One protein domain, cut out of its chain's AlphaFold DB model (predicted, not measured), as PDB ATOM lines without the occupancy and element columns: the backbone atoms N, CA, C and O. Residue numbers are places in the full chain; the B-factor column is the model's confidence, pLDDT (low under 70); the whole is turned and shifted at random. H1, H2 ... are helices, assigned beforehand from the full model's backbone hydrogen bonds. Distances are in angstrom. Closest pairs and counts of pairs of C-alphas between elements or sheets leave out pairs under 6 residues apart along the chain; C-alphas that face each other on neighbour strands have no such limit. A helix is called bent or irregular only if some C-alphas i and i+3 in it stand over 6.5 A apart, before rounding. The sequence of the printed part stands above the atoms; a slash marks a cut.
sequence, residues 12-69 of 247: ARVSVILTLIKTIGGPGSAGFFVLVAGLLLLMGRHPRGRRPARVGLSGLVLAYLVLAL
ATOM      1  N   ALA A  12     170.388 226.470 189.455       46.97
ATOM      2  CA  ALA A  12     171.620 227.252 189.595       46.97
ATOM      3  C   ALA A  12     171.998 227.479 191.069       46.97
ATOM      4  O   ALA A  12     173.175 227.472 191.424       46.97
ATOM      5  N   ARG A  13     171.007 227.617 191.962       48.44
ATOM      6  CA  ARG A  13     171.250 227.824 193.402       48.44
ATOM      7  C   ARG A  13     171.770 226.564 194.094       48.44
ATOM      8  O   ARG A  13     172.660 226.666 194.935       48.44
ATOM      9  N   VAL A  14     171.267 225.387 193.712       53.97
ATOM     10  CA  VAL A  14     171.759 224.097 194.230       53.97
ATOM     11  C   VAL A  14     173.207 223.859 193.784       53.97
ATOM     12  O   VAL A  14     174.043 223.498 194.607       53.97
ATOM     13  N   SER A  15     173.532 224.172 192.524       55.78
ATOM     14  CA  SER A  15     174.901 224.094 191.990       55.78
ATOM     15  C   SER A  15     175.890 224.999 192.741       55.78
ATOM     16  O   SER A  15     176.967 224.556 193.140       55.78
ATOM     17  N   VAL A  16     175.509 226.250 193.032       59.97
ATOM     18  CA  VAL A  16     176.362 227.197 193.775       59.97
ATOM     19  C   VAL A  16     176.593 226.751 195.222       59.97
ATOM     20  O   VAL A  16     177.725 226.801 195.701       59.97
ATOM     21  N   ILE A  17     175.555 226.271 195.915       60.62
ATOM     22  CA  ILE A  17     175.681 225.771 197.294       60.62
ATOM     23  C   ILE A  17     176.580 224.530 197.340       60.62
ATOM     24  O   ILE A  17     177.477 224.459 198.178       60.62
ATOM     25  N   LEU A  18     176.397 223.583 196.418       57.97
ATOM     26  CA  LEU A  18     177.246 222.392 196.330       57.97
ATOM     27  C   LEU A  18     178.693 222.751 195.993       57.97
ATOM     28  O   LEU A  18     179.611 222.168 196.563       57.97
ATOM     29  N   THR A  19     178.910 223.753 195.142       59.12
ATOM     30  CA  THR A  19     180.252 224.241 194.805       59.12
ATOM     31  C   THR A  19     180.916 224.907 196.008       59.12
ATOM     32  O   THR A  19     182.079 224.631 196.289       59.12
ATOM     33  N   LEU A  20     180.186 225.719 196.780       60.66
ATOM     34  CA  LEU A  20     180.683 226.329 198.020       60.66
ATOM     35  C   LEU A  20     181.022 225.278 199.083       60.66
ATOM     36  O   LEU A  20     182.092 225.346 199.684       60.66
ATOM     37  N   ILE A  21     180.164 224.273 199.272       64.25
ATOM     38  CA  ILE A  21     180.429 223.151 200.184       64.25
ATOM     39  C   ILE A  21     181.648 222.348 199.710       64.25
ATOM     40  O   ILE A  21     182.512 222.026 200.521       64.25
ATOM     41  N   LYS A  22     181.779 222.083 198.403       60.84
ATOM     42  CA  LYS A  22     182.948 221.399 197.819       60.84
ATOM     43  C   LYS A  22     184.230 222.231 197.979       60.84
ATOM     44  O   LYS A  22     185.289 221.668 198.227       60.84
ATOM     45  N   THR A  23     184.121 223.562 197.919       62.47
ATOM     46  CA  THR A  23     185.243 224.506 198.084       62.47
ATOM     47  C   THR A  23     185.721 224.595 199.532       62.47
ATOM     48  O   THR A  23     186.924 224.578 199.788       62.47
ATOM     49  N   ILE A  24     184.794 224.668 200.494       69.81
ATOM     50  CA  ILE A  24     185.129 224.610 201.925       69.81
ATOM     51  C   ILE A  24     185.674 223.218 202.266       69.81
ATOM     52  O   ILE A  24     186.600 223.101 203.068       69.81
ATOM     53  N   GLY A  25     185.136 222.179 201.625       71.19
ATOM     54  CA  GLY A  25     185.405 220.788 201.950       71.19
ATOM     55  C   GLY A  25     184.824 220.413 203.313       71.19
ATOM     56  O   GLY A  25     184.083 221.174 203.937       71.19
ATOM     57  N   GLY A  26     185.164 219.226 203.807       76.88
ATOM     58  CA  GLY A  26     184.869 218.851 205.189       76.88
ATOM     59  C   GLY A  26     186.133 218.602 206.014       76.88
ATOM     60  O   GLY A  26     187.220 219.055 205.630       76.88
ATOM     61  N   PRO A  27     186.001 217.938 207.174       77.38
ATOM     62  CA  PRO A  27     187.104 217.727 208.108       77.38
ATOM     63  C   PRO A  27     188.341 217.123 207.424       77.38
ATOM     64  O   PRO A  27     188.228 216.143 206.698       77.38
ATOM     65  N   GLY A  28     189.517 217.722 207.638       76.50
ATOM     66  CA  GLY A  28     190.774 217.338 206.982       76.50
ATOM     67  C   GLY A  28     191.112 218.143 205.717       76.50
ATOM     68  O   GLY A  28     192.172 217.945 205.134       76.50
ATOM     69  N   SER A  29     190.251 219.070 205.284       84.44
ATOM     70  CA  SER A  29     190.537 220.011 204.189       84.44
ATOM     71  C   SER A  29     191.050 221.370 204.690       84.44
ATOM     72  O   SER A  29     190.753 221.801 205.804       84.44
ATOM     73  N   ALA A  30     191.796 222.089 203.845       85.94
ATOM     74  CA  ALA A  30     192.289 223.425 204.188       85.94
ATOM     75  C   ALA A  30     191.149 224.440 204.411       85.94
ATOM     76  O   ALA A  30     191.230 225.254 205.329       85.94
ATOM     77  N   GLY A  31     190.071 224.369 203.620       86.12
ATOM     78  CA  GLY A  31     188.915 225.260 203.762       86.12
ATOM     79  C   GLY A  31     188.204 225.083 205.105       86.12
ATOM     80  O   GLY A  31     187.949 226.068 205.800       86.12
ATOM     81  N   PHE A  32     187.981 223.836 205.531       87.88
ATOM     82  CA  PHE A  32     187.413 223.535 206.845       87.88
ATOM     83  C   PHE A  32     188.303 224.043 207.983       87.88
ATOM     84  O   PHE A  32     187.800 224.642 208.934       87.88
ATOM     85  N   PHE A  33     189.625 223.852 207.883       91.06
ATOM     86  CA  PHE A  33     190.568 224.385 208.869       91.06
ATOM     87  C   PHE A  33     190.434 225.903 209.010       91.06
ATOM     88  O   PHE A  33     190.257 226.398 210.122       91.06
ATOM     89  N   VAL A  34     190.477 226.635 207.893       92.62
ATOM     90  CA  VAL A  34     190.393 228.103 207.886       92.62
ATOM     91  C   VAL A  34     189.064 228.581 208.464       92.62
ATOM     92  O   VAL A  34     189.055 229.493 209.291       92.62
ATOM     93  N   LEU A  35     187.951 227.945 208.088       92.25
ATOM     94  CA  LEU A  35     186.624 228.292 208.593       92.25
ATOM     95  C   LEU A  35     186.537 228.118 210.115       92.25
ATOM     96  O   LEU A  35     186.173 229.053 210.828       92.25
ATOM     97  N   VAL A  36     186.901 226.938 210.628       93.06
ATOM     98  CA  VAL A  36     186.810 226.639 212.065       93.06
ATOM     99  C   VAL A  36     187.801 227.483 212.863       93.06
ATOM    100  O   VAL A  36     187.433 228.038 213.899       93.06
ATOM    101  N   ALA A  37     189.031 227.653 212.373       93.94
ATOM    102  CA  ALA A  37     190.011 228.529 213.004       93.94
ATOM    103  C   ALA A  37     189.511 229.981 213.064       93.94
ATOM    104  O   ALA A  37     189.603 230.614 214.114       93.94
ATOM    105  N   GLY A  38     188.915 230.491 211.982       94.12
ATOM    106  CA  GLY A  38     188.325 231.828 211.927       94.12
ATOM    107  C   GLY A  38     187.202 232.023 212.949       94.12
ATOM    108  O   GLY A  38     187.206 233.011 213.687       94.12
ATOM    109  N   LEU A  39     186.286 231.056 213.060       94.44
ATOM    110  CA  LEU A  39     185.210 231.078 214.057       94.44
ATOM    111  C   LEU A  39     185.754 231.061 215.492       94.44
ATOM    112  O   LEU A  39     185.298 231.832 216.339       94.44
ATOM    113  N   LEU A  40     186.763 230.232 215.768       94.75
ATOM    114  CA  LEU A  40     187.396 230.169 217.084       94.75
ATOM    115  C   LEU A  40     188.139 231.469 217.422       94.75
ATOM    116  O   LEU A  40     188.040 231.958 218.547       94.75
ATOM    117  N   LEU A  41     188.836 232.073 216.456       95.50
ATOM    118  CA  LEU A  41     189.488 233.373 216.628       95.50
ATOM    119  C   LEU A  41     188.469 234.487 216.901       95.50
ATOM    120  O   LEU A  41     188.693 235.307 217.794       95.50
ATOM    121  N   LEU A  42     187.333 234.492 216.194       95.06
ATOM    122  CA  LEU A  42     186.241 235.440 216.424       95.06
ATOM    123  C   LEU A  42     185.654 235.278 217.832       95.06
ATOM    124  O   LEU A  42     185.529 236.260 218.567       95.06
ATOM    125  N   MET A  43     185.386 234.039 218.254       93.50
ATOM    126  CA  MET A  43     184.932 233.722 219.611       93.50
ATOM    127  C   MET A  43     185.945 234.176 220.675       93.50
ATOM    128  O   MET A  43     185.566 234.688 221.731       93.50
ATOM    129  N   GLY A  44     187.242 234.057 220.380       92.25
ATOM    130  CA  GLY A  44     188.332 234.500 221.246       92.25
ATOM    131  C   GLY A  44     188.396 236.015 221.472       92.25
ATOM    132  O   GLY A  44     189.041 236.454 222.428       92.25
ATOM    133  N   ARG A  45     187.705 236.830 220.660       93.81
ATOM    134  CA  ARG A  45     187.617 238.285 220.887       93.81
ATOM    135  C   ARG A  45     186.786 238.617 222.129       93.81
ATOM    136  O   ARG A  45     187.091 239.594 222.812       93.81
ATOM    137  N   HIS A  46     185.802 237.784 222.481       91.69
ATOM    138  CA  HIS A  46     184.994 237.969 223.687       91.69
ATOM    139  C   HIS A  46     185.696 237.422 224.943       91.69
ATOM    140  O   HIS A  46     186.188 236.291 224.922       91.69
ATOM    141  N   PRO A  47     185.692 238.144 226.085       88.38
ATOM    142  CA  PRO A  47     186.399 237.724 227.303       88.38
ATOM    143  C   PRO A  47     186.009 236.324 227.797       88.38
ATOM    144  O   PRO A  47     186.877 235.538 228.171       88.38
ATOM    145  N   ARG A  48     184.712 235.991 227.730       90.12
ATOM    146  CA  ARG A  48     184.168 234.680 228.124       90.12
ATOM    147  C   ARG A  48     184.527 233.557 227.135       90.12
ATOM    148  O   ARG A  48     184.581 232.401 227.532       90.12
ATOM    149  N   GLY A  49     184.824 233.896 225.878       88.94
ATOM    150  CA  GLY A  49     185.149 232.947 224.806       88.94
ATOM    151  C   GLY A  49     186.643 232.636 224.645       88.94
ATOM    152  O   GLY A  49     187.002 231.709 223.925       88.94
ATOM    153  N   ARG A  50     187.542 233.356 225.334       92.69
ATOM    154  CA  ARG A  50     189.005 233.222 225.160       92.69
ATOM    155  C   ARG A  50     189.552 231.832 225.468       92.69
ATOM    156  O   ARG A  50     190.336 231.296 224.689       92.69
ATOM    157  N   ARG A  51     189.180 231.258 226.616       94.19
ATOM    158  CA  ARG A  51     189.635 229.918 227.024       94.19
ATOM    159  C   ARG A  51     189.154 228.829 226.055       94.19
ATOM    160  O   ARG A  51     190.023 228.139 225.523       94.19
ATOM    161  N   PRO A  52     187.844 228.695 225.756       93.94
ATOM    162  CA  PRO A  52     187.386 227.674 224.814       93.94
ATOM    163  C   PRO A  52     187.954 227.885 223.405       93.94
ATOM    164  O   PRO A  52     188.295 226.908 222.748       93.94
ATOM    165  N   ALA A  53     188.158 229.133 222.966       94.38
ATOM    166  CA  ALA A  53     188.783 229.423 221.675       94.38
ATOM    167  C   ALA A  53     190.219 228.892 221.591       94.38
ATOM    168  O   ALA A  53     190.578 228.242 220.615       94.38
ATOM    169  N   ARG A  54     191.039 229.125 222.626       95.06
ATOM    170  CA  ARG A  54     192.427 228.629 222.671       95.06
ATOM    171  C   ARG A  54     192.497 227.109 222.702       95.06
ATOM    172  O   ARG A  54     193.300 226.532 221.972       95.06
ATOM    173  N   VAL A  55     191.667 226.473 223.529       95.62
ATOM    174  CA  VAL A  55     191.603 225.006 223.617       95.62
ATOM    175  C   VAL A  55     191.157 224.422 222.276       95.62
ATOM    176  O   VAL A  55     191.820 223.529 221.757       95.62
ATOM    177  N   GLY A  56     190.108 224.983 221.669       95.69
ATOM    178  CA  GLY A  56     189.618 224.567 220.357       95.69
ATOM    179  C   GLY A  56     190.654 224.745 219.246       95.69
ATOM    180  O   GLY A  56     190.848 223.830 218.456       95.69
ATOM    181  N   LEU A  57     191.368 225.877 219.207       96.31
ATOM    182  CA  LEU A  57     192.421 226.124 218.211       96.31
ATOM    183  C   LEU A  57     193.586 225.153 218.379       96.31
ATOM    184  O   LEU A  57     194.064 224.596 217.397       96.31
ATOM    185  N   SER A  58     194.014 224.924 219.622       96.50
ATOM    186  CA  SER A  58     195.093 223.979 219.922       96.50
ATOM    187  C   SER A  58     194.698 222.560 219.512       96.50
ATOM    188  O   SER A  58     195.479 221.871 218.864       96.50
ATOM    189  N   GLY A  59     193.462 222.152 219.818       96.62
ATOM    190  CA  GLY A  59     192.913 220.864 219.398       96.62
ATOM    191  C   GLY A  59     192.808 220.732 217.877       96.62
ATOM    192  O   GLY A  59     193.204 219.707 217.333       96.62
ATOM    193  N   LEU A  60     192.345 221.775 217.181       95.19
ATOM    194  CA  LEU A  60     192.252 221.800 215.719       95.19
ATOM    195  C   LEU A  60     193.632 221.656 215.066       95.19
ATOM    196  O   LEU A  60     193.804 220.826 214.178       95.19
ATOM    197  N   VAL A  61     194.618 222.436 215.520       95.44
ATOM    198  CA  VAL A  61     195.998 222.364 215.017       95.44
ATOM    199  C   VAL A  61     196.590 220.984 215.277       95.44
ATOM    200  O   VAL A  61     197.136 220.381 214.357       95.44
ATOM    201  N   LEU A  62     196.439 220.454 216.493       96.12
ATOM    202  CA  LEU A  62     196.952 219.133 216.842       96.12
ATOM    203  C   LEU A  62     196.316 218.038 215.978       96.12
ATOM    204  O   LEU A  62     197.033 217.203 215.437       96.12
ATOM    205  N   ALA A  63     194.994 218.070 215.789       94.12
ATOM    206  CA  ALA A  63     194.294 217.111 214.941       94.12
ATOM    207  C   ALA A  63     194.801 217.156 213.492       94.12
ATOM    208  O   ALA A  63     195.086 216.113 212.913       94.12
ATOM    209  N   TYR A  64     194.975 218.349 212.916       95.44
ATOM    210  CA  TYR A  64     195.494 218.491 211.552       95.44
ATOM    211  C   TYR A  64     196.954 218.059 211.431       95.44
ATOM    212  O   TYR A  64     197.302 217.428 210.439       95.44
ATOM    213  N   LEU A  65     197.796 218.346 212.428       95.69
ATOM    214  CA  LEU A  65     199.179 217.870 212.449       95.69
ATOM    215  C   LEU A  65     199.238 216.344 212.491       95.69
ATOM    216  O   LEU A  65     199.966 215.757 211.700       95.69
ATOM    217  N   VAL A  66     198.438 215.711 213.354       95.69
ATOM    218  CA  VAL A  66     198.352 214.249 213.450       95.69
ATOM    219  C   VAL A  66     197.851 213.647 212.137       95.69
ATOM    220  O   VAL A  66     198.474 212.728 211.619       95.69
ATOM    221  N   LEU A  67     196.778 214.184 211.549       95.12
ATOM    222  CA  LEU A  67     196.257 213.707 210.260       95.12
ATOM    223  C   LEU A  67     197.224 213.955 209.096       95.12
ATOM    224  O   LEU A  67     197.192 213.224 208.107       95.12
ATOM    225  N   ALA A  68     198.086 214.963 209.203       95.56
ATOM    226  CA  ALA A  68     199.127 215.247 208.228       95.56
ATOM    227  C   ALA A  68     200.360 214.341 208.376       95.56
ATOM    228  O   ALA A  68     201.257 214.438 207.543       95.56
ATOM    229  N   LEU A  69     200.443 213.467 209.386       96.69
ATOM    230  CA  LEU A  69     201.543 212.509 209.502       96.69
ATOM    231  C   LEU A  69     201.352 211.340 208.520       96.69
ATOM    232  O   LEU A  69     200.318 210.669 208.572       96.69
TER     233      LEU A  69
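What this domain is: This is residues 12 to 69 of the 247 residues of an uncharacterized protein of Acidobacteria bacterium SCN 69-37 (UniProt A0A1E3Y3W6). What shape does this model have? H3, the longest helix, and H2 fold back on each other as a helical hairpin, and H1 meets the first residues of H2 at a corner, so that its residues 12 to 20 stick out as a free arm. What is it built of, and how tightly? The printed part has 58 residues with three named helices, in the order H1, H2, H3, and no named strand; its class is all helix. It is loose, with a radius of gyration of the C-alphas of 13.8 A, and flat, with spans of 42 by 32 by 9 A.

How they stand to each other: What touches the longest helix? H3, residues 47 to 67, touches H2, residues 30 to 44, and their closest C-alphas are those of Gly 44 and Arg 50, 4.2 A apart. They run opposite ways at a shallow tilt of 21 degrees and form a helical hairpin. Where is the remaining helix? H1, residues 12 to 24, touches H2 with residues 23 to 24 alone, and H2 touches it with residues 30 to 35 alone; the closest C-alphas are those of Ile 24 and Gly 31, 4.3 A apart. The lines of H1 and H2 stand about perpendicular, at 80 degrees, and H1 and H3 are apart. How do the backbones run? In H1 and H2 every O i to N i+4 pair is within hydrogen-bond range, and in H3 15 of 17 are.

Where its parts are: Where does the longest helix lie? H3 runs 31.1 A from C-alpha 47 at (186.399, 237.724, 227.303) to C-alpha 67 at (196.257, 213.707, 210.260). It is irregular, with C-alphas 48 and 51 standing 7.3 A apart, and its line is a rough one. Where are the other two? H2, residues 30 to 44, measures 20.7 A from first to last C-alpha. H1, residues 12 to 24, measures 18.5 A and begins with C-alpha 12 at (171.620, 227.252, 189.595).

The domain as a whole: How large is it? The two C-alphas farthest apart are those of Ala 12 and Pro 47, at 41.8 A. Without residues 12 to 20, which stand free, the body has 49 residues and spans 32 by 25 by 9 A. Is anything missing or long? The printed part has no cut, and both links, H1 to H2 and H2 to H3, are tight. Where is confidence low? The mean pLDDT of the printed part is 84.3, and residues 12 to 24 are under 70.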